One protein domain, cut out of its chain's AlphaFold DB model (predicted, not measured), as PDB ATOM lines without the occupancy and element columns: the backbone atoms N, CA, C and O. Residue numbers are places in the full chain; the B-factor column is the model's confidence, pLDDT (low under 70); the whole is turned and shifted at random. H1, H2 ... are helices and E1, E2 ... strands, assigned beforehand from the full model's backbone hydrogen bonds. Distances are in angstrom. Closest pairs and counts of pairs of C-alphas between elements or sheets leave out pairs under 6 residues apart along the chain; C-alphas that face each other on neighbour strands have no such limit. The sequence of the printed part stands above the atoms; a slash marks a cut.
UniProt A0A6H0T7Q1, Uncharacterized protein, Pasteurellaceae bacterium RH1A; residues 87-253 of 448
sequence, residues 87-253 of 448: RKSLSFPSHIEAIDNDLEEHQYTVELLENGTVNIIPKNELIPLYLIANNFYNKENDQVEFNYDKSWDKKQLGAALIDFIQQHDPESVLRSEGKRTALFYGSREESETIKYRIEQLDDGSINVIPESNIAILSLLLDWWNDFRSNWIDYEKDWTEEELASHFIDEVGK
ATOM      1  N   ARG A  87     178.580 197.189 235.261       78.50
ATOM      2  CA  ARG A  87     179.185 196.250 234.304       78.50
ATOM      3  C   ARG A  87     180.665 196.025 234.611       78.50
ATOM      4  O   ARG A  87     181.123 194.885 234.565       78.50
ATOM      5  N   LYS A  88     181.407 197.098 234.902       78.50
ATOM      6  CA  LYS A  88     182.821 197.079 235.314       78.50
ATOM      7  C   LYS A  88     183.073 198.172 236.351       78.50
ATOM      8  O   LYS A  88     182.410 199.204 236.306       78.50
ATOM      9  N   SER A  89     184.019 197.958 237.261       80.00
ATOM     10  CA  SER A  89     184.419 198.958 238.253       80.00
ATOM     11  C   SER A  89     185.891 198.811 238.614       80.00
ATOM     12  O   SER A  89     186.400 197.689 238.663       80.00
ATOM     13  N   LEU A  90     186.551 199.938 238.861       72.88
ATOM     14  CA  LEU A  90     187.922 200.017 239.344       72.88
ATOM     15  C   LEU A  90     188.043 201.142 240.371       72.88
ATOM     16  O   LEU A  90     187.663 202.278 240.087       72.88
ATOM     17  N   SER A  91     188.621 200.839 241.532       72.62
ATOM     18  CA  SER A  91     189.090 201.855 242.475       72.62
ATOM     19  C   SER A  91     190.581 202.084 242.256       72.62
ATOM     20  O   SER A  91     191.367 201.140 242.248       72.62
ATOM     21  N   PHE A  92     190.950 203.341 242.048       63.34
ATOM     22  CA  PHE A  92     192.243 203.757 241.541       63.34
ATOM     23  C   PHE A  92     192.816 204.898 242.388       63.34
ATOM     24  O   PHE A  92     192.120 205.901 242.576       63.34
ATOM     25  N   PRO A  93     194.051 204.781 242.904       62.06
ATOM     26  CA  PRO A  93     194.688 205.878 243.616       62.06
ATOM     27  C   PRO A  93     195.053 207.003 242.639       62.06
ATOM     28  O   PRO A  93     195.566 206.739 241.565       62.06
ATOM     29  N   SER A  94     194.821 208.258 243.013       56.28
ATOM     30  CA  SER A  94     195.239 209.455 242.269       56.28
ATOM     31  C   SER A  94     196.555 210.048 242.787       56.28
ATOM     32  O   SER A  94     196.869 211.203 242.491       56.28
ATOM     33  N   HIS A  95     197.267 209.318 243.653       53.88
ATOM     34  CA  HIS A  95     198.520 209.750 244.266       53.88
ATOM     35  C   HIS A  95     199.412 208.540 244.607       53.88
ATOM     36  O   HIS A  95     198.933 207.549 245.158       53.88
ATOM     37  N   ILE A  96     200.698 208.631 244.256       47.00
ATOM     38  CA  ILE A  96     201.766 207.671 244.561       47.00
ATOM     39  C   ILE A  96     202.876 208.520 245.163       47.00
ATOM     40  O   ILE A  96     203.829 208.882 244.489       47.00
ATOM     41  N   GLU A  97     202.738 208.899 246.424       43.88
ATOM     42  CA  GLU A  97     203.948 209.072 247.215       43.88
ATOM     43  C   GLU A  97     204.183 207.758 247.948       43.88
ATOM     44  O   GLU A  97     203.265 207.155 248.508       43.88
ATOM     45  N   ALA A  98     205.410 207.273 247.796       34.44
ATOM     46  CA  ALA A  98     205.881 205.967 248.202       34.44
ATOM     47  C   ALA A  98     205.499 205.623 249.648       34.44
ATOM     48  O   ALA A  98     205.729 206.408 250.557       34.44
ATOM     49  N   ILE A  99     204.997 204.401 249.840       35.22
ATOM     50  CA  ILE A  99     205.096 203.655 251.103       35.22
ATOM     51  C   ILE A  99     204.639 204.463 252.333       35.22
ATOM     52  O   ILE A  99     205.312 204.494 253.358       35.22
ATOM     53  N   ASP A 100     203.465 205.084 252.254       34.81
ATOM     54  CA  ASP A 100     202.723 205.473 253.451       34.81
ATOM     55  C   ASP A 100     201.342 204.815 253.409       34.81
ATOM     56  O   ASP A 100     200.721 204.691 252.349       34.81
ATOM     57  N   ASN A 101     200.879 204.317 254.554       36.50
ATOM     58  CA  ASN A 101     199.749 203.381 254.674       36.50
ATOM     59  C   ASN A 101     198.362 203.964 254.295       36.50
ATOM     60  O   ASN A 101     197.354 203.286 254.484       36.50
ATOM     61  N   ASP A 102     198.295 205.166 253.709       44.25
ATOM     62  CA  ASP A 102     197.066 205.918 253.406       44.25
ATOM     63  C   ASP A 102     196.721 205.994 251.901       44.25
ATOM     64  O   ASP A 102     196.010 206.896 251.444       44.25
ATOM     65  N   LEU A 103     197.137 204.994 251.109       47.69
ATOM     66  CA  LEU A 103     196.692 204.798 249.709       47.69
ATOM     67  C   LEU A 103     195.163 204.776 249.559       47.69
ATOM     68  O   LEU A 103     194.614 205.008 248.478       47.69
ATOM     69  N   GLU A 104     194.462 204.472 250.646       50.91
ATOM     70  CA  GLU A 104     193.018 204.501 250.697       50.91
ATOM     71  C   GLU A 104     192.442 205.909 250.594       50.91
ATOM     72  O   GLU A 104     191.368 206.048 250.020       50.91
ATOM     73  N   GLU A 105     193.083 206.950 251.115       53.66
ATOM     74  CA  GLU A 105     192.459 208.275 251.222       53.66
ATOM     75  C   GLU A 105     192.408 209.042 249.900       53.66
ATOM     76  O   GLU A 105     191.629 209.985 249.796       53.66
ATOM     77  N   HIS A 106     193.169 208.606 248.890       62.25
ATOM     78  CA  HIS A 106     193.411 209.333 247.644       62.25
ATOM     79  C   HIS A 106     192.861 208.608 246.408       62.25
ATOM     80  O   HIS A 106     193.615 208.328 245.488       62.25
ATOM     81  N   GLN A 107     191.576 208.228 246.387       69.94
ATOM     82  CA  GLN A 107     191.043 207.312 245.362       69.94
ATOM     83  C   GLN A 107     189.905 207.886 244.512       69.94
ATOM     84  O   GLN A 107     189.021 208.586 245.007       69.94
ATOM     85  N   TYR A 108     189.878 207.488 243.241       76.69
ATOM     86  CA  TYR A 108     188.700 207.509 242.377       76.69
ATOM     87  C   TYR A 108     188.113 206.112 242.245       76.69
ATOM     88  O   TYR A 108     188.845 205.135 242.156       76.69
ATOM     89  N   THR A 109     186.793 206.012 242.162       80.44
ATOM     90  CA  THR A 109     186.114 204.821 241.651       80.44
ATOM     91  C   THR A 109     185.538 205.138 240.283       80.44
ATOM     92  O   THR A 109     184.732 206.058 240.151       80.44
ATOM     93  N   VAL A 110     185.959 204.390 239.268       80.44
ATOM     94  CA  VAL A 110     185.432 204.465 237.906       80.44
ATOM     95  C   VAL A 110     184.501 203.280 237.704       80.44
ATOM     96  O   VAL A 110     184.935 202.134 237.790       80.44
ATOM     97  N   GLU A 111     183.227 203.539 237.426       85.06
ATOM     98  CA  GLU A 111     182.231 202.515 237.123       85.06
ATOM     99  C   GLU A 111     181.702 202.694 235.705       85.06
ATOM    100  O   GLU A 111     181.247 203.772 235.327       85.06
ATOM    101  N   LEU A 112     181.685 201.606 234.944       85.62
ATOM    102  CA  LEU A 112     180.932 201.504 233.704       85.62
ATOM    103  C   LEU A 112     179.652 200.724 233.988       85.62
ATOM    104  O   LEU A 112     179.706 199.566 234.408       85.62
ATOM    105  N   LEU A 113     178.497 201.339 233.757       89.50
ATOM    106  CA  LEU A 113     177.186 200.718 233.943       89.50
ATOM    107  C   LEU A 113     176.752 199.943 232.689       89.50
ATOM    108  O   LEU A 113     177.213 200.199 231.578       89.50
ATOM    109  N   GLU A 114     175.813 199.005 232.839       83.56
ATOM    110  CA  GLU A 114     175.292 198.194 231.720       83.56
ATOM    111  C   GLU A 114     174.649 199.012 230.588       83.56
ATOM    112  O   GLU A 114     174.559 198.544 229.456       83.56
ATOM    113  N   ASN A 115     174.191 200.229 230.879       84.06
ATOM    114  CA  ASN A 115     173.582 201.133 229.906       84.06
ATOM    115  C   ASN A 115     174.600 202.057 229.204       84.06
ATOM    116  O   ASN A 115     174.173 203.011 228.555       84.06
ATOM    117  N   GLY A 116     175.906 201.828 229.389       81.50
ATOM    118  CA  GLY A 116     176.988 202.648 228.827       81.50
ATOM    119  C   GLY A 116     177.271 203.943 229.597       81.50
ATOM    120  O   GLY A 116     178.130 204.724 229.202       81.50
ATOM    121  N   THR A 117     176.563 204.205 230.705       89.19
ATOM    122  CA  THR A 117     176.855 205.366 231.562       89.19
ATOM    123  C   THR A 117     178.142 205.130 232.343       89.19
ATOM    124  O   THR A 117     178.335 204.049 232.899       89.19
ATOM    125  N   VAL A 118     178.984 206.159 232.427       86.00
ATOM    126  CA  VAL A 118     180.216 206.149 233.219       86.00
ATOM    127  C   VAL A 118     180.026 207.011 234.463       86.00
ATOM    128  O   VAL A 118     179.652 208.181 234.358       86.00
ATOM    129  N   ASN A 119     180.296 206.440 235.634       86.94
ATOM    130  CA  ASN A 119     180.376 207.175 236.892       86.94
ATOM    131  C   ASN A 119     181.836 207.271 237.323       86.94
ATOM    132  O   ASN A 119     182.541 206.265 237.352       86.94
ATOM    133  N   ILE A 120     182.273 208.465 237.709       82.94
ATOM    134  CA  ILE A 120     183.606 208.685 238.268       82.94
ATOM    135  C   ILE A 120     183.435 209.369 239.615       82.94
ATOM    136  O   ILE A 120     182.976 210.508 239.701       82.94
ATOM    137  N   ILE A 121     183.745 208.634 240.673       85.12
ATOM    138  CA  ILE A 121     183.386 208.980 242.043       85.12
ATOM    139  C   ILE A 121     184.681 209.176 242.833       85.12
ATOM    140  O   ILE A 121     185.353 208.188 243.138       85.12
ATOM    141  N   PRO A 122     185.071 210.416 243.168       81.88
ATOM    142  CA  PRO A 122     186.177 210.631 244.088       81.88
ATOM    143  C   PRO A 122     185.776 210.170 245.497       81.88
ATOM    144  O   PRO A 122     184.638 210.379 245.921       81.88
ATOM    145  N   LYS A 123     186.705 209.567 246.245       78.06
ATOM    146  CA  LYS A 123     186.453 209.083 247.615       78.06
ATOM    147  C   LYS A 123     186.106 210.218 248.581       78.06
ATOM    148  O   LYS A 123     185.328 210.024 249.510       78.06
ATOM    149  N   ASN A 124     186.673 211.401 248.359       82.12
ATOM    150  CA  ASN A 124     186.372 212.615 249.109       82.12
ATOM    151  C   ASN A 124     186.493 213.862 248.212       82.12
ATOM    152  O   ASN A 124     186.883 213.793 247.047       82.12
ATOM    153  N   GLU A 125     186.155 215.028 248.756       84.31
ATOM    154  CA  GLU A 125     186.131 216.280 247.993       84.31
ATOM    155  C   GLU A 125     187.517 216.894 247.706       84.31
ATOM    156  O   GLU A 125     187.587 217.873 246.957       84.31
ATOM    157  N   LEU A 126     188.599 216.362 248.290       85.19
ATOM    158  CA  LEU A 126     189.980 216.802 248.054       85.19
ATOM    159  C   LEU A 126     190.609 216.119 246.839       85.19
ATOM    160  O   LEU A 126     191.419 216.743 246.159       85.19
ATOM    161  N   ILE A 127     190.206 214.882 246.526       83.56
ATOM    162  CA  ILE A 127     190.785 214.082 245.429       83.56
ATOM    163  C   ILE A 127     190.898 214.860 244.113       83.56
ATOM    164  O   ILE A 127     191.976 214.853 243.520       83.56
ATOM    165  N   PRO A 128     189.860 215.589 243.651       85.56
ATOM    166  CA  PRO A 128     189.976 216.334 242.403       85.56
ATOM    167  C   PRO A 128     191.019 217.451 242.446       85.56
ATOM    168  O   PRO A 128     191.619 217.751 241.421       85.56
ATOM    169  N   LEU A 129     191.253 218.062 243.612       87.25
ATOM    170  CA  LEU A 129     192.288 219.084 243.775       87.25
ATOM    171  C   LEU A 129     193.686 218.463 243.728       87.25
ATOM    172  O   LEU A 129     194.552 219.019 243.062       87.25
ATOM    173  N   TYR A 130     193.893 217.309 244.370       83.50
ATOM    174  CA  TYR A 130     195.168 216.587 244.298       83.50
ATOM    175  C   TYR A 130     195.476 216.102 242.884       83.50
ATOM    176  O   TYR A 130     196.603 216.248 242.422       83.50
ATOM    177  N   LEU A 131     194.471 215.590 242.165       79.38
ATOM    178  CA  LEU A 131     194.646 215.188 240.771       79.38
ATOM    179  C   LEU A 131     195.112 216.374 239.913       79.38
ATOM    180  O   LEU A 131     196.059 216.232 239.149       79.38
ATOM    181  N   ILE A 132     194.494 217.549 240.072       82.19
ATOM    182  CA  ILE A 132     194.901 218.768 239.355       82.19
ATOM    183  C   ILE A 132     196.312 219.210 239.770       82.19
ATOM    184  O   ILE A 132     197.129 219.498 238.903       82.19
ATOM    185  N   ALA A 133     196.606 219.243 241.073       81.75
ATOM    186  CA  ALA A 133     197.910 219.625 241.615       81.75
ATOM    187  C   ALA A 133     199.058 218.781 241.033       81.75
ATOM    188  O   ALA A 133     200.070 219.334 240.610       81.75
ATOM    189  N   ASN A 134     198.865 217.462 240.956       75.56
ATOM    190  CA  ASN A 134     199.876 216.518 240.474       75.56
ATOM    191  C   ASN A 134     200.078 216.564 238.951       75.56
ATOM    192  O   ASN A 134     201.119 216.144 238.465       75.56
ATOM    193  N   ASN A 135     199.112 217.095 238.197       73.56
ATOM    194  CA  ASN A 135     199.189 217.209 236.736       73.56
ATOM    195  C   ASN A 135     199.841 218.528 236.258       73.56
ATOM    196  O   ASN A 135     199.744 218.874 235.083       73.56
ATOM    197  N   PHE A 136     200.514 219.278 237.140       72.19
ATOM    198  CA  PHE A 136     201.352 220.427 236.754       72.19
ATOM    199  C   PHE A 136     202.798 220.045 236.367       72.19
ATOM    200  O   PHE A 136     203.609 220.930 236.100       72.19
ATOM    201  N   TYR A 137     203.132 218.752 236.302       53.00
ATOM    202  CA  TYR A 137     204.459 218.262 235.920       53.00
ATOM    203  C   TYR A 137     204.595 218.156 234.389       53.00
ATOM    204  O   TYR A 137     203.794 217.497 233.737       53.00
ATOM    205  N   ASN A 138     205.598 218.809 233.785       51.81
ATOM    206  CA  ASN A 138     205.917 218.649 232.358       51.81
ATOM    207  C   ASN A 138     207.438 218.529 232.160       51.81
ATOM    208  O   ASN A 138     208.181 219.467 232.459       51.81
ATOM    209  N   LYS A 139     207.881 217.381 231.626       43.00
ATOM    210  CA  LYS A 139     209.292 217.001 231.422       43.00
ATOM    211  C   LYS A 139     210.046 217.813 230.361       43.00
ATOM    212  O   LYS A 139     211.270 217.769 230.352       43.00
ATOM    213  N   GLU A 140     209.376 218.554 229.480       42.66
ATOM    214  CA  GLU A 140     210.049 219.128 228.302       42.66
ATOM    215  C   GLU A 140     210.464 220.607 228.422       42.66
ATOM    216  O   GLU A 140     211.250 221.065 227.595       42.66
ATOM    217  N   ASN A 141     209.974 221.383 229.405       44.56
ATOM    218  CA  ASN A 141     210.065 222.859 229.338       44.56
ATOM    219  C   ASN A 141     210.381 223.631 230.643       44.56
ATOM    220  O   ASN A 141     210.061 224.818 230.712       44.56
ATOM    221  N   ASP A 142     211.034 223.040 231.653       52.56
ATOM    222  CA  ASP A 142     211.522 223.786 232.841       52.56
ATOM    223  C   ASP A 142     210.420 224.654 233.526       52.56
ATOM    224  O   ASP A 142     210.538 225.880 233.642       52.56
ATOM    225  N   GLN A 143     209.308 224.047 233.978       65.31
ATOM    226  CA  GLN A 143     208.258 224.751 234.744       65.31
ATOM    227  C   GLN A 143     207.706 223.993 235.968       65.31
ATOM    228  O   GLN A 143     208.092 222.871 236.265       65.31
ATOM    229  N   VAL A 144     206.887 224.721 236.736       64.12
ATOM    230  CA  VAL A 144     206.896 224.849 238.200       64.12
ATOM    231  C   VAL A 144     206.014 223.819 238.903       64.12
ATOM    232  O   VAL A 144     204.820 223.730 238.648       64.12
ATOM    233  N   GLU A 145     206.597 223.112 239.864       72.19
ATOM    234  CA  GLU A 145     205.887 222.205 240.761       72.19
ATOM    235  C   GLU A 145     204.956 222.970 241.718       72.19
ATOM    236  O   GLU A 145     205.369 223.915 242.404       72.19
ATOM    237  N   PHE A 146     203.691 222.546 241.795       80.56
ATOM    238  CA  PHE A 146     202.775 223.027 242.824       80.56
ATOM    239  C   PHE A 146     202.969 222.224 244.111       80.56
ATOM    240  O   PHE A 146     202.397 221.154 244.300       80.56
ATOM    241  N   ASN A 147     203.761 222.782 245.020       80.06
ATOM    242  CA  ASN A 147     203.963 222.217 246.346       80.06
ATOM    243  C   ASN A 147     202.766 222.519 247.260       80.06
ATOM    244  O   ASN A 147     202.394 223.683 247.445       80.06
ATOM    245  N   TYR A 148     202.197 221.482 247.873       79.62
ATOM    246  CA  TYR A 148     201.096 221.600 248.829       79.62
ATOM    247  C   TYR A 148     201.364 220.810 250.111       79.62
ATOM    248  O   TYR A 148     202.112 219.839 250.131       79.62
ATOM    249  N   ASP A 149     200.733 221.235 251.203       77.50
ATOM    250  CA  ASP A 149     200.804 220.555 252.498       77.50
ATOM    251  C   ASP A 149     199.611 219.597 252.632       77.50
ATOM    252  O   ASP A 149     198.459 219.987 252.425       77.50
ATOM    253  N   LYS A 150     199.877 218.335 252.991       73.38
ATOM    254  CA  LYS A 150     198.848 217.291 253.154       73.38
ATOM    255  C   LYS A 150     197.826 217.620 254.248       73.38
ATOM    256  O   LYS A 150     196.716 217.103 254.217       73.38
ATOM    257  N   SER A 151     198.167 218.499 255.194       80.06
ATOM    258  CA  SER A 151     197.254 218.964 256.244       80.06
ATOM    259  C   SER A 151     196.250 220.020 255.774       80.06
ATOM    260  O   SER A 151     195.364 220.403 256.544       80.06
ATOM    261  N   TRP A 152     196.378 220.518 254.539       84.38
ATOM    262  CA  TRP A 152     195.473 221.530 254.014       84.38
ATOM    263  C   TRP A 152     194.067 220.986 253.802       84.38
ATOM    264  O   TRP A 152     193.847 219.979 253.130       84.38
ATOM    265  N   ASP A 153     193.092 221.730 254.315       89.25
ATOM    266  CA  ASP A 153     191.696 221.494 253.997       89.25
ATOM    267  C   ASP A 153     191.363 221.930 252.558       89.25
ATOM    268  O   ASP A 153     192.140 222.576 251.846       89.25
ATOM    269  N   LYS A 154     190.141 221.607 252.125       91.06
ATOM    270  CA  LYS A 154     189.665 221.899 250.768       91.06
ATOM    271  C   LYS A 154     189.740 223.386 250.429       91.06
ATOM    272  O   LYS A 154     190.011 223.735 249.280       91.06
ATOM    273  N   LYS A 155     189.483 224.265 251.405       93.38
ATOM    274  CA  LYS A 155     189.505 225.717 251.202       93.38
ATOM    275  C   LYS A 155     190.930 226.208 251.007       93.38
ATOM    276  O   LYS A 155     191.166 227.002 250.098       93.38
ATOM    277  N   GLN A 156     191.854 225.731 251.835       93.81
ATOM    278  CA  GLN A 156     193.272 226.070 251.770       93.81
ATOM    279  C   GLN A 156     193.879 225.611 250.443       93.81
ATOM    280  O   GLN A 156     194.406 226.441 249.701       93.81
ATOM    281  N   LEU A 157     193.717 224.331 250.098       92.44
ATOM    282  CA  LEU A 157     194.269 223.757 248.870       92.44
ATOM    283  C   LEU A 157     193.663 224.388 247.612       92.44
ATOM    284  O   LEU A 157     194.390 224.792 246.708       92.44
ATOM    285  N   GLY A 158     192.336 224.536 247.563       93.38
ATOM    286  CA  GLY A 158     191.665 225.145 246.416       93.38
ATOM    287  C   GLY A 158     192.040 226.613 246.209       93.38
ATOM    288  O   GLY A 158     192.237 227.039 245.073       93.38
ATOM    289  N   ALA A 159     192.178 227.390 247.290       94.00
ATOM    290  CA  ALA A 159     192.633 228.776 247.202       94.00
ATOM    291  C   ALA A 159     194.079 228.867 246.696       94.00
ATOM    292  O   ALA A 159     194.350 229.653 245.788       94.00
ATOM    293  N   ALA A 160     194.976 228.037 247.238       94.44
ATOM    294  CA  ALA A 160     196.376 227.987 246.832       94.44
ATOM    295  C   ALA A 160     196.531 227.592 245.356       94.44
ATOM    296  O   ALA A 160     197.286 228.240 244.636       94.44
ATOM    297  N   LEU A 161     195.758 226.612 244.875       91.75
ATOM    298  CA  LEU A 161     195.737 226.230 243.459       91.75
ATOM    299  C   LEU A 161     195.251 227.366 242.553       91.75
ATOM    300  O   LEU A 161     195.852 227.625 241.515       91.75
ATOM    301  N   ILE A 162     194.187 228.079 242.935       93.00
ATOM    302  CA  ILE A 162     193.710 229.238 242.161       93.00
ATOM    303  C   ILE A 162     194.778 230.336 242.114       93.00
ATOM    304  O   ILE A 162     194.956 230.968 241.072       93.00
ATOM    305  N   ASP A 163     195.458 230.601 243.228       93.06
ATOM    306  CA  ASP A 163     196.517 231.610 243.292       93.06
ATOM    307  C   ASP A 163     197.742 231.196 242.464       93.06
ATOM    308  O   ASP A 163     198.301 232.031 241.751       93.06
ATOM    309  N   PHE A 164     198.093 229.910 242.472       91.06
ATOM    310  CA  PHE A 164     199.139 229.342 241.629       91.06
ATOM    311  C   PHE A 164     198.807 229.475 240.137       91.06
ATOM    312  O   PHE A 164     199.593 230.039 239.376       91.06
ATOM    313  N   ILE A 165     197.602 229.069 239.720       87.62
ATOM    314  CA  ILE A 165     197.141 229.243 238.334       87.62
ATOM    315  C   ILE A 165     197.148 230.727 237.963       87.62
ATOM    316  O   ILE A 165     197.651 231.085 236.911       87.62
ATOM    317  N   GLN A 166     196.675 231.619 238.836       89.81
ATOM    318  CA  GLN A 166     196.690 233.063 238.578       89.81
ATOM    319  C   GLN A 166     198.105 233.613 238.350       89.81
ATOM    320  O   GLN A 166     198.252 234.584 237.605       89.81
ATOM    321  N   GLN A 167     199.111 233.055 239.026       89.06
ATOM    322  CA  GLN A 167     200.510 233.465 238.918       89.06
ATOM    323  C   GLN A 167     201.148 232.998 237.604       89.06
ATOM    324  O   GLN A 167     201.915 233.761 237.012       89.06
ATOM    325  N   HIS A 168     200.842 231.778 237.163       83.94
ATOM    326  CA  HIS A 168     201.475 231.147 235.999       83.94
ATOM    327  C   HIS A 168     200.680 231.322 234.697       83.94
ATOM    328  O   HIS A 168     201.277 231.484 233.636       83.94
ATOM    329  N   ASP A 169     199.354 231.380 234.788       82.94
ATOM    330  CA  ASP A 169     198.428 231.634 233.686       82.94
ATOM    331  C   ASP A 169     197.289 232.582 234.127       82.94
ATOM    332  O   ASP A 169     196.174 232.163 234.473       82.94
ATOM    333  N   PRO A 170     197.548 233.903 234.132       85.44
ATOM    334  CA  PRO A 170     196.589 234.878 234.628       85.44
ATOM    335  C   PRO A 170     195.261 234.922 233.864       85.44
ATOM    336  O   PRO A 170     194.252 235.328 234.446       85.44
ATOM    337  N   GLU A 171     195.258 234.550 232.580       85.19
ATOM    338  CA  GLU A 171     194.067 234.579 231.719       85.19
ATOM    339  C   GLU A 171     193.099 233.435 232.045       85.19
ATOM    340  O   GLU A 171     191.889 233.563 231.842       85.19
ATOM    341  N   SER A 172     193.613 232.361 232.643       86.06
ATOM    342  CA  SER A 172     192.829 231.225 233.122       86.06
ATOM    343  C   SER A 172     192.071 231.490 234.419       86.06
ATOM    344  O   SER A 172     191.264 230.656 234.835       86.06
ATOM    345  N   VAL A 173     192.260 232.653 235.053       90.00
ATOM    346  CA  VAL A 173     191.536 233.026 236.274       90.00
ATOM    347  C   VAL A 173     190.585 234.190 236.028       90.00
ATOM    348  O   VAL A 173     190.965 235.346 235.853       90.00
ATOM    349  N   LEU A 174     189.293 233.883 236.095       90.81
ATOM    350  CA  LEU A 174     188.204 234.834 235.944       90.81
ATOM    351  C   LEU A 174     187.698 235.287 237.314       90.81
ATOM    352  O   LEU A 174     187.528 234.492 238.242       90.81
ATOM    353  N   ARG A 175     187.404 236.585 237.435       88.88
ATOM    354  CA  ARG A 175     186.760 237.164 238.620       88.88
ATOM    355  C   ARG A 175     185.387 237.702 238.251       88.88
ATOM    356  O   ARG A 175     185.263 238.534 237.355       88.88
ATOM    357  N   SER A 176     184.370 237.254 238.974       88.19
ATOM    358  CA  SER A 176     183.016 237.804 238.931       88.19
ATOM    359  C   SER A 176     182.591 238.240 240.331       88.19
ATOM    360  O   SER A 176     183.224 237.884 241.322       88.19
ATOM    361  N   GLU A 177     181.510 239.008 240.430       86.38
ATOM    362  CA  GLU A 177     180.929 239.348 241.730       86.38
ATOM    363  C   GLU A 177     180.595 238.055 242.496       86.38
ATOM    364  O   GLU A 177     179.915 237.176 241.963       86.38
ATOM    365  N   GLY A 178     181.136 237.902 243.705       85.38
ATOM    366  CA  GLY A 178     180.893 236.732 244.545       85.38
ATOM    367  C   GLY A 178     181.790 235.510 244.321       85.38
ATOM    368  O   GLY A 178     181.598 234.507 245.016       85.38
ATOM    369  N   LYS A 179     182.685 235.521 243.315       92.25
ATOM    370  CA  LYS A 179     183.403 234.305 242.890       92.25
ATOM    371  C   LYS A 179     184.714 234.560 242.137       92.25
ATOM    372  O   LYS A 179     184.784 235.385 241.224       92.25
ATOM    373  N   ARG A 180     185.732 233.748 242.438       93.62
ATOM    374  CA  ARG A 180     186.920 233.519 241.600       93.62
ATOM    375  C   ARG A 180     186.814 232.155 240.930       93.62
ATOM    376  O   ARG A 180     186.380 231.191 241.551       93.62
ATOM    377  N   THR A 181     187.210 232.060 239.672       92.69
ATOM    378  CA  THR A 181     187.163 230.813 238.908       92.69
ATOM    379  C   THR A 181     188.478 230.615 238.184       92.69
ATOM    380  O   THR A 181     188.801 231.424 237.323       92.69
ATOM    381  N   ALA A 182     189.208 229.554 238.514       90.81
ATOM    382  CA  ALA A 182     190.360 229.108 237.746       90.81
ATOM    383  C   ALA A 182     189.949 227.990 236.784       90.81
ATOM    384  O   ALA A 182     189.192 227.086 237.154       90.81
ATOM    385  N   LEU A 183     190.442 228.072 235.556       87.19
ATOM    386  CA  LEU A 183     190.381 227.016 234.560       87.19
ATOM    387  C   LEU A 183     191.736 226.316 234.545       87.19
ATOM    388  O   LEU A 183     192.767 226.955 234.372       87.19
ATOM    389  N   PHE A 184     191.725 225.011 234.763       82.19
ATOM    390  CA  PHE A 184     192.888 224.160 234.582       82.19
ATOM    391  C   PHE A 184     192.731 223.400 233.273       82.19
ATOM    392  O   PHE A 184     191.667 222.824 233.028       82.19
ATOM    393  N   TYR A 185     193.784 223.418 232.463       73.56
ATOM    394  CA  TYR A 185     193.846 222.736 231.182       73.56
ATOM    395  C   TYR A 185     194.819 221.560 231.282       73.56
ATOM    396  O   TYR A 185     196.026 221.768 231.327       73.56
ATOM    397  N   GLY A 186     194.289 220.336 231.312       64.00
ATOM    398  CA  GLY A 186     195.092 219.121 231.154       64.00
ATOM    399  C   GLY A 186     195.594 218.982 229.716       64.00
ATOM    400  O   GLY A 186     194.887 219.350 228.770       64.00
ATOM    401  N   SER A 187     196.814 218.472 229.554       53.59
ATOM    402  CA  SER A 187     197.463 218.278 228.258       53.59
ATOM    403  C   SER A 187     196.907 217.041 227.545       53.59
ATOM    404  O   SER A 187     197.245 215.919 227.884       53.59
ATOM    405  N   ARG A 188     196.117 217.256 226.490       47.72
ATOM    406  CA  ARG A 188     195.905 216.292 225.401       47.72
ATOM    407  C   ARG A 188     196.444 216.978 224.153       47.72
ATOM    408  O   ARG A 188     196.036 218.112 223.893       47.72
ATOM    409  N   GLU A 189     197.382 216.362 223.437       49.44
ATOM    410  CA  GLU A 189     198.106 216.982 222.315       49.44
ATOM    411  C   GLU A 189     197.266 217.977 221.469       49.44
ATOM    412  O   GLU A 189     196.188 217.677 220.942       49.44
ATOM    413  N   GLU A 190     197.804 219.196 221.372       45.22
ATOM    414  CA  GLU A 190     197.558 220.294 220.423       45.22
ATOM    415  C   GLU A 190     196.133 220.781 220.082       45.22
ATOM    416  O   GLU A 190     196.030 221.772 219.356       45.22
ATOM    417  N   SER A 191     195.011 220.214 220.550       45.47
ATOM    418  CA  SER A 191     193.709 220.776 220.097       45.47
ATOM    419  C   SER A 191     192.454 220.620 220.948       45.47
ATOM    420  O   SER A 191     191.480 221.300 220.628       45.47
ATOM    421  N   GLU A 192     192.432 219.839 222.027       49.97
ATOM    422  CA  GLU A 192     191.259 219.801 222.917       49.97
ATOM    423  C   GLU A 192     191.700 219.756 224.376       49.97
ATOM    424  O   GLU A 192     192.054 218.714 224.918       49.97
ATOM    425  N   THR A 193     191.706 220.936 224.994       54.19
ATOM    426  CA  THR A 193     192.075 221.124 226.390       54.19
ATOM    427  C   THR A 193     191.036 220.500 227.314       54.19
ATOM    428  O   THR A 193     189.859 220.861 227.287       54.19
ATOM    429  N   ILE A 194     191.488 219.580 228.161       59.84
ATOM    430  CA  ILE A 194     190.705 218.999 229.251       59.84
ATOM    431  C   ILE A 194     190.472 220.084 230.302       59.84
ATOM    432  O   ILE A 194     191.446 220.579 230.859       59.84
ATOM    433  N   LYS A 195     189.221 220.471 230.594       69.38
ATOM    434  CA  LYS A 195     188.956 221.575 231.535       69.38
ATOM    435  C   LYS A 195     188.468 221.093 232.885       69.38
ATOM    436  O   LYS A 195     187.386 220.516 233.009       69.38
ATOM    437  N   TYR A 196     189.212 221.466 233.914       83.00
ATOM    438  CA  TYR A 196     188.696 221.530 235.273       83.00
ATOM    439  C   TYR A 196     188.428 222.973 235.645       83.00
ATOM    440  O   TYR A 196     189.201 223.877 235.338       83.00
ATOM    441  N   ARG A 197     187.317 223.189 236.336       88.25
ATOM    442  CA  ARG A 197     186.966 224.490 236.879       88.25
ATOM    443  C   ARG A 197     187.039 224.442 238.392       88.25
ATOM    444  O   ARG A 197     186.278 223.703 239.014       88.25
ATOM    445  N   ILE A 198     187.911 225.261 238.969       92.25
ATOM    446  CA  ILE A 198     188.012 225.456 240.414       92.25
ATOM    447  C   ILE A 198     187.352 226.793 240.740       92.25
ATOM    448  O   ILE A 198     187.800 227.851 240.300       92.25
ATOM    449  N   GLU A 199     186.255 226.757 241.483       93.69
ATOM    450  CA  GLU A 199     185.496 227.937 241.882       93.69
ATOM    451  C   GLU A 199     185.675 228.208 243.373       93.69
ATOM    452  O   GLU A 199     185.353 227.353 244.189       93.69
ATOM    453  N   GLN A 200     186.129 229.412 243.717       95.56
ATOM    454  CA  GLN A 200     186.160 229.929 245.083       95.56
ATOM    455  C   GLN A 200     185.077 230.993 245.254       95.56
ATOM    456  O   GLN A 200     185.127 232.032 244.594       95.56
ATOM    457  N   LEU A 201     184.109 230.743 246.135       93.56
ATOM    458  CA  LEU A 201     183.077 231.721 246.499       93.56
ATOM    459  C   LEU A 201     183.585 232.688 247.584       93.56
ATOM    460  O   LEU A 201     184.586 232.421 248.249       93.56
ATOM    461  N   ASP A 202     182.876 233.799 247.800       90.19
ATOM    462  CA  ASP A 202     183.232 234.818 248.810       90.19
ATOM    463  C   ASP A 202     183.321 234.280 250.252       90.19
ATOM    464  O   ASP A 202     184.052 234.825 251.079       90.19
ATOM    465  N   ASP A 203     182.600 233.201 250.571       90.06
ATOM    466  CA  ASP A 203     182.667 232.515 251.872       90.06
ATOM    467  C   ASP A 203     183.869 231.548 251.995       90.06
ATOM    468  O   ASP A 203     184.015 230.798 252.976       90.06
ATOM    469  N   GLY A 204     184.729 231.545 250.975       88.88
ATOM    470  CA  GLY A 204     185.904 230.699 250.841       88.88
ATOM    471  C   GLY A 204     185.592 229.247 250.482       88.88
ATOM    472  O   GLY A 204     186.512 228.436 250.493       88.88
ATOM    473  N   SER A 205     184.335 228.878 250.217       92.31
ATOM    474  CA  SER A 205     184.007 227.529 249.743       92.31
ATOM    475  C   SER A 205     184.599 227.267 248.359       92.31
ATOM    476  O   SER A 205     184.693 228.169 247.526       92.31
ATOM    477  N   ILE A 206     185.014 226.015 248.142       95.25
ATOM    478  CA  ILE A 206     185.653 225.554 246.910       95.25
ATOM    479  C   ILE A 206     184.761 224.518 246.235       95.25
ATOM    480  O   ILE A 206     184.377 223.527 246.863       95.25
ATOM    481  N   ASN A 207     184.487 224.716 244.948       92.00
ATOM    482  CA  ASN A 207     183.849 223.730 244.080       92.00
ATOM    483  C   ASN A 207     184.805 223.346 242.955       92.00
ATOM    484  O   ASN A 207     185.377 224.221 242.309       92.00
ATOM    485  N   VAL A 208     184.945 222.046 242.702       89.31
ATOM    486  CA  VAL A 208     185.733 221.524 241.582       89.31
ATOM    487  C   VAL A 208     184.781 220.845 240.617       89.31
ATOM    488  O   VAL A 208     184.043 219.943 241.008       89.31
ATOM    489  N   ILE A 209     184.755 221.322 239.377       88.12
ATOM    490  CA  ILE A 209     183.792 220.899 238.365       88.12
ATOM    491  C   ILE A 209     184.571 220.463 237.117       88.12
ATOM    492  O   ILE A 209     185.135 221.327 236.438       88.12
ATOM    493  N   PRO A 210     184.616 219.158 236.802       83.75
ATOM    494  CA  PRO A 210     185.160 218.679 235.537       83.75
ATOM    495  C   PRO A 210     184.211 219.030 234.378       83.75
ATOM    496  O   PRO A 210     182.993 219.085 234.558       83.75
ATOM    497  N   GLU A 211     184.747 219.283 233.182       82.06
ATOM    498  CA  GLU A 211     183.941 219.565 231.979       82.06
ATOM    499  C   GLU A 211     183.221 218.318 231.438       82.06
ATOM    500  O   GLU A 211     182.128 218.439 230.884       82.06
ATOM    501  N   SER A 212     183.803 217.129 231.618       83.00
ATOM    502  CA  SER A 212     183.254 215.840 231.172       83.00
ATOM    503  C   SER A 212     183.854 214.667 231.957       83.00
ATOM    504  O   SER A 212     184.814 214.848 232.706       83.00
ATOM    505  N   ASN A 213     183.335 213.449 231.770       83.50
ATOM    506  CA  ASN A 213     184.001 212.253 232.299       83.50
ATOM    507  C   ASN A 213     185.304 211.952 231.542       83.50
ATOM    508  O   ASN A 213     186.265 211.493 232.156       83.50
ATOM    509  N   ILE A 214     185.362 212.261 230.237       81.81
ATOM    510  CA  ILE A 214     186.584 212.128 229.419       81.81
ATOM    511  C   ILE A 214     187.725 212.937 230.034       81.81
ATOM    512  O   ILE A 214     188.842 212.438 230.129       81.81
ATOM    513  N   ALA A 215     187.429 214.154 230.499       77.94
ATOM    514  CA  ALA A 215     188.394 215.010 231.178       77.94
ATOM    515  C   ALA A 215     189.038 214.316 232.388       77.94
ATOM    516  O   ALA A 215     190.252 214.379 232.557       77.94
ATOM    517  N   ILE A 216     188.237 213.624 233.201       81.31
ATOM    518  CA  ILE A 216     188.743 212.940 234.392       81.31
ATOM    519  C   ILE A 216     189.539 211.696 234.016       81.31
ATOM    520  O   ILE A 216     190.648 211.521 234.505       81.31
ATOM    521  N   LEU A 217     189.006 210.854 233.127       80.69
ATOM    522  CA  LEU A 217     189.685 209.628 232.693       80.69
ATOM    523  C   LEU A 217     191.024 209.917 232.023       80.69
ATOM    524  O   LEU A 217     191.978 209.186 232.255       80.69
ATOM    525  N   SER A 218     191.098 210.986 231.231       77.62
ATOM    526  CA  SER A 218     192.337 211.376 230.557       77.62
ATOM    527  C   SER A 218     193.396 211.815 231.568       77.62
ATOM    528  O   SER A 218     194.487 211.276 231.533       77.62
ATOM    529  N   LEU A 219     193.061 212.663 232.555       77.06
ATOM    530  CA  LEU A 219     194.021 213.013 233.616       77.06
ATOM    531  C   LEU A 219     194.450 211.809 234.461       77.06
ATOM    532  O   LEU A 219     195.582 211.762 234.930       77.06
ATOM    533  N   LEU A 220     193.552 210.847 234.697       77.75
ATOM    534  CA  LEU A 220     193.910 209.612 235.397       77.75
ATOM    535  C   LEU A 220     194.855 208.736 234.567       77.75
ATOM    536  O   LEU A 220     195.718 208.083 235.148       77.75
ATOM    537  N   LEU A 221     194.699 208.721 233.240       76.06
ATOM    538  CA  LEU A 221     195.586 208.018 232.312       76.06
ATOM    539  C   LEU A 221     196.934 208.712 232.159       76.06
ATOM    540  O   LEU A 221     197.947 208.032 232.238       76.06
ATOM    541  N   ASP A 222     196.953 210.030 231.978       72.69
ATOM    542  CA  ASP A 222     198.190 210.810 231.875       72.69
ATOM    543  C   ASP A 222     198.998 210.643 233.166       72.69
ATOM    544  O   ASP A 222     200.164 210.256 233.129       72.69
ATOM    545  N   TRP A 223     198.330 210.762 234.319       70.62
ATOM    546  CA  TRP A 223     198.929 210.436 235.606       70.62
ATOM    547  C   TRP A 223     199.416 208.978 235.655       70.62
ATOM    548  O   TRP A 223     200.557 208.717 236.009       70.62
ATOM    549  N   TRP A 224     198.608 207.993 235.259       69.06
ATOM    550  CA  TRP A 224     199.062 206.599 235.236       69.06
ATOM    551  C   TRP A 224     200.321 206.400 234.380       69.06
ATOM    552  O   TRP A 224     201.250 205.723 234.818       69.06
ATOM    553  N   ASN A 225     200.353 207.004 233.193       67.75
ATOM    554  CA  ASN A 225     201.436 206.900 232.222       67.75
ATOM    555  C   ASN A 225     202.715 207.601 232.701       67.75
ATOM    556  O   ASN A 225     203.803 207.069 232.497       67.75
ATOM    557  N   ASP A 226     202.603 208.730 233.403       59.59
ATOM    558  CA  ASP A 226     203.754 209.407 234.014       59.59
ATOM    559  C   ASP A 226     204.386 208.569 235.139       59.59
ATOM    560  O   ASP A 226     205.602 208.601 235.353       59.59
ATOM    561  N   PHE A 227     203.573 207.781 235.849       54.34
ATOM    562  CA  PHE A 227     204.006 206.985 237.001       54.34
ATOM    563  C   PHE A 227     204.276 205.500 236.699       54.34
ATOM    564  O   PHE A 227     204.773 204.786 237.581       54.34
ATOM    565  N   ARG A 228     203.968 204.982 235.505       53.69
ATOM    566  CA  ARG A 228     204.147 203.559 235.162       53.69
ATOM    567  C   ARG A 228     204.824 203.378 233.805       53.69
ATOM    568  O   ARG A 228     204.525 204.049 232.835       53.69
ATOM    569  N   SER A 229     205.684 202.362 233.728       44.09
ATOM    570  CA  SER A 229     206.469 201.982 232.542       44.09
ATOM    571  C   SER A 229     205.633 201.501 231.344       44.09
ATOM    572  O   SER A 229     206.154 201.392 230.239       44.09
ATOM    573  N   ASN A 230     204.355 201.175 231.565       55.12
ATOM    574  CA  ASN A 230     203.450 200.666 230.539       55.12
ATOM    575  C   ASN A 230     202.545 201.800 230.074       55.12
ATOM    576  O   ASN A 230     201.473 202.006 230.645       55.12
ATOM    577  N   TRP A 231     203.001 202.511 229.047       63.12
ATOM    578  CA  TRP A 231     202.223 203.558 228.406       63.12
ATOM    579  C   TRP A 231     200.912 202.982 227.865       63.12
ATOM    580  O   TRP A 231     200.912 202.066 227.037       63.12
ATOM    581  N   ILE A 232     199.790 203.496 228.361       66.06
ATOM    582  CA  ILE A 232     198.461 203.186 227.849       66.06
ATOM    583  C   ILE A 232     198.143 204.212 226.765       66.06
ATOM    584  O   ILE A 232     197.870 205.378 227.060       66.06
ATOM    585  N   ASP A 233     198.164 203.759 225.512       67.19
ATOM    586  CA  ASP A 233     197.665 204.535 224.380       67.19
ATOM    587  C   ASP A 233     196.138 204.650 224.435       67.19
ATOM    588  O   ASP A 233     195.430 203.698 224.765       67.19
ATOM    589  N   TYR A 234     195.610 205.809 224.049       69.50
ATOM    590  CA  TYR A 234     194.173 206.020 223.903       69.50
ATOM    591  C   TYR A 234     193.871 206.846 222.650       69.50
ATOM    592  O   TYR A 234     194.592 207.787 222.318       69.50
ATOM    593  N   GLU A 235     192.800 206.505 221.925       69.81
ATOM    594  CA  GLU A 235     192.472 207.192 220.670       69.81
ATOM    595  C   GLU A 235     191.677 208.484 220.917       69.81
ATOM    596  O   GLU A 235     190.924 208.637 221.888       69.81
ATOM    597  N   LYS A 236     191.849 209.458 220.016       66.62
ATOM    598  CA  LYS A 236     191.274 210.801 220.165       66.62
ATOM    599  C   LYS A 236     189.741 210.801 220.157       66.62
ATOM    600  O   LYS A 236     189.127 211.608 220.855       66.62
ATOM    601  N   ASP A 237     189.149 209.910 219.374       77.31
ATOM    602  CA  ASP A 237     187.727 209.814 219.051       77.31
ATOM    603  C   ASP A 237     186.951 208.794 219.896       77.31
ATOM    604  O   ASP A 237     185.760 208.591 219.656       77.31
ATOM    605  N   TRP A 238     187.583 208.209 220.919       80.94
ATOM    606  CA  TRP A 238     186.888 207.339 221.862       80.94
ATOM    607  C   TRP A 238     185.772 208.065 222.608       80.94
ATOM    608  O   TRP A 238     185.920 209.180 223.118       80.94
ATOM    609  N   THR A 239     184.642 207.377 222.709       86.19
ATOM    610  CA  THR A 239     183.533 207.754 223.580       86.19
ATOM    611  C   THR A 239     183.905 207.585 225.056       86.19
ATOM    612  O   THR A 239     184.850 206.879 225.408       86.19
ATOM    613  N   GLU A 240     183.116 208.197 225.949       85.12
ATOM    614  CA  GLU A 240     183.257 207.997 227.402       85.12
ATOM    615  C   GLU A 240     183.246 206.511 227.788       85.12
ATOM    616  O   GLU A 240     184.061 206.084 228.602       85.12
ATOM    617  N   GLU A 241     182.351 205.717 227.189       87.50
ATOM    618  CA  GLU A 241     182.242 204.279 227.455       87.50
ATOM    619  C   GLU A 241     183.494 203.511 227.008       87.50
ATOM    620  O   GLU A 241     183.988 202.663 227.755       87.50
ATOM    621  N   GLU A 242     184.010 203.799 225.810       86.19
ATOM    622  CA  GLU A 242     185.199 203.135 225.264       86.19
ATOM    623  C   GLU A 242     186.430 203.427 226.121       86.19
ATOM    624  O   GLU A 242     187.111 202.493 226.551       86.19
ATOM    625  N   LEU A 243     186.646 204.701 226.465       84.81
ATOM    626  CA  LEU A 243     187.761 205.118 227.312       84.81
ATOM    627  C   LEU A 243     187.655 204.536 228.725       84.81
ATOM    628  O   LEU A 243     188.639 204.017 229.243       84.81
ATOM    629  N   ALA A 244     186.469 204.557 229.341       85.06
ATOM    630  CA  ALA A 244     186.269 203.981 230.670       85.06
ATOM    631  C   ALA A 244     186.471 202.461 230.674       85.06
ATOM    632  O   ALA A 244     187.085 201.921 231.594       85.06
ATOM    633  N   SER A 245     185.975 201.755 229.651       85.56
ATOM    634  CA  SER A 245     186.195 200.314 229.532       85.56
ATOM    635  C   SER A 245     187.676 199.995 229.365       85.56
ATOM    636  O   SER A 245     188.150 199.067 230.015       85.56
ATOM    637  N   HIS A 246     188.388 200.737 228.513       83.88
ATOM    638  CA  HIS A 246     189.817 200.536 228.293       83.88
ATOM    639  C   HIS A 246     190.628 200.837 229.557       83.88
ATOM    640  O   HIS A 246     191.424 200.005 229.974       83.88
ATOM    641  N   PHE A 247     190.344 201.959 230.226       81.00
ATOM    642  CA  PHE A 247     190.955 202.318 231.506       81.00
ATOM    643  C   PHE A 247     190.792 201.200 232.541       81.00
ATOM    644  O   PHE A 247     191.774 200.742 233.115       81.00
ATOM    645  N   ILE A 248     189.564 200.708 232.750       77.62
ATOM    646  CA  ILE A 248     189.309 199.638 233.723       77.62
ATOM    647  C   ILE A 248     190.034 198.344 233.330       77.62
ATOM    648  O   ILE A 248     190.546 197.648 234.204       77.62
ATOM    649  N   ASP A 249     190.088 198.009 232.041       80.06
ATOM    650  CA  ASP A 249     190.731 196.778 231.582       80.06
ATOM    651  C   ASP A 249     192.258 196.844 231.671       80.06
ATOM    652  O   ASP A 249     192.873 195.847 232.030       80.06
ATOM    653  N   GLU A 250     192.881 197.976 231.354       73.69
ATOM    654  CA  GLU A 250     194.341 198.115 231.369       73.69
ATOM    655  C   GLU A 250     194.883 198.399 232.768       73.69
ATOM    656  O   GLU A 250     195.815 197.733 233.214       73.69
ATOM    657  N   VAL A 251     194.262 199.325 233.499       67.75
ATOM    658  CA  VAL A 251     194.688 199.703 234.855       67.75
ATOM    659  C   VAL A 251     194.217 198.681 235.889       67.75
ATOM    660  O   VAL A 251     194.906 198.407 236.870       67.75
ATOM    661  N   GLY A 252     193.039 198.089 235.676       59.38
ATOM    662  CA  GLY A 252     192.469 197.067 236.553       59.38
ATOM    663  C   GLY A 252     192.978 195.656 236.276       59.38
ATOM    664  O   GLY A 252     192.609 194.735 237.012       59.38
ATOM    665  N   LYS A 253     193.834 195.454 235.260       57.97
ATOM    666  CA  LYS A 253     194.624 194.223 235.164       57.97
ATOM    667  C   LYS A 253     195.387 194.096 236.479       57.97
ATOM    668  O   LYS A 253     196.206 194.963 236.777       57.97
TER     669      LYS A 253
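AT A GLANCE: This is residues 87 to 253 of the 448 residues of an uncharacterized protein of Pasteurellaceae bacterium RH1A (UniProt A0A6H0T7Q1). Two small antiparallel sheets, E1 to E3 and E4 to E7, form two lobes, each covered on one face by a helix: H4 over the first, H2 over the second. H1 and H3 pack between the lobes and are on both sheets, while residues 97 to 102 stick out. The 167 printed residues hold four named helices and seven named strands, in the order E1 E2 E3 H1 H2 E4 E5 E6 E7 H3 H4, with sheet orders E1 - E2 - E3 and E4 - E5 - E6 - E7. The class is mixed, helices and strands; the whole is compact, with a radius of gyration of the C-alphas of 16.0 A and spans of 43 by 38 by 35 A.

IN THESE COORDINATES: E1, residues 87 to 93, begins with C-alpha 87 at (179.185, 196.250, 234.304) and is 20.5 A long. E2 is residues 107 to 113, 19.1 A, and E3 residues 118 to 122, 13.2 A. H1, residues 127 to 134, measures 10.6 A; H2, residues 154 to 168, measures 21.1 A. E4 is residues 173 to 176, 10.1 A; E5 residues 179 to 186, 22.5 A; E6 residues 194 to 201, 22.7 A; E7 residues 206 to 210, 13.3 A. H3, residues 213 to 227, spans 21.2 A. H4, residues 240 to 251, spans 16.0 A and ends with C-alpha 251 at (194.688, 199.703, 234.855).

HOW THE PARTS SIT: E1 E2 E3 and E4 E5 E6 E7 are meanders, each strand the antiparallel neighbour of the one before. N 90 and O 110 are 2.9 A apart between E1 and E2, N 109 and O 121 2.8 A between E2 and E3. N 174 and O 181 (E4, E5), N 182 and O 198 (E5, E6) and N 199 and O 207 (E6, E7) are each 2.8 A apart. H3 and H4 on one face of the first sheet make two layers; H4's height is 8.8 A. H1, H2 and H3 on one face of the second make two layers; H2's height is 8.8 A. H3 and H4 touch, closest at C-alphas 214 and 240, 5.7 A, at a shallow tilt of 24 degrees, the same way. H1 touches H2, C-alphas 129 and 158 being closest at 6.6 A. H1 and H3 only just touch, with 3 pairs of C-alphas within 8 A, through residues 219 to 223 of H3 alone; Leu 131 and Leu 219 have the closest C-alphas, 7.5 A. H2 and H4 are apart. In H1, H2, H3 and H4 every O i to N i+4 pair is within hydrogen-bond range.

THE WHOLE: The C-alphas farthest apart, of Glu 177 and Lys 253, are 47.6 A apart. The printed part has no cut. The links E1 to E2, H1 to H2 and H3 to H4 are long. The pLDDT is under 70 in residues 92 to 107, 137 to 144, 186 to 195, 224 to 236 and 251 to 253.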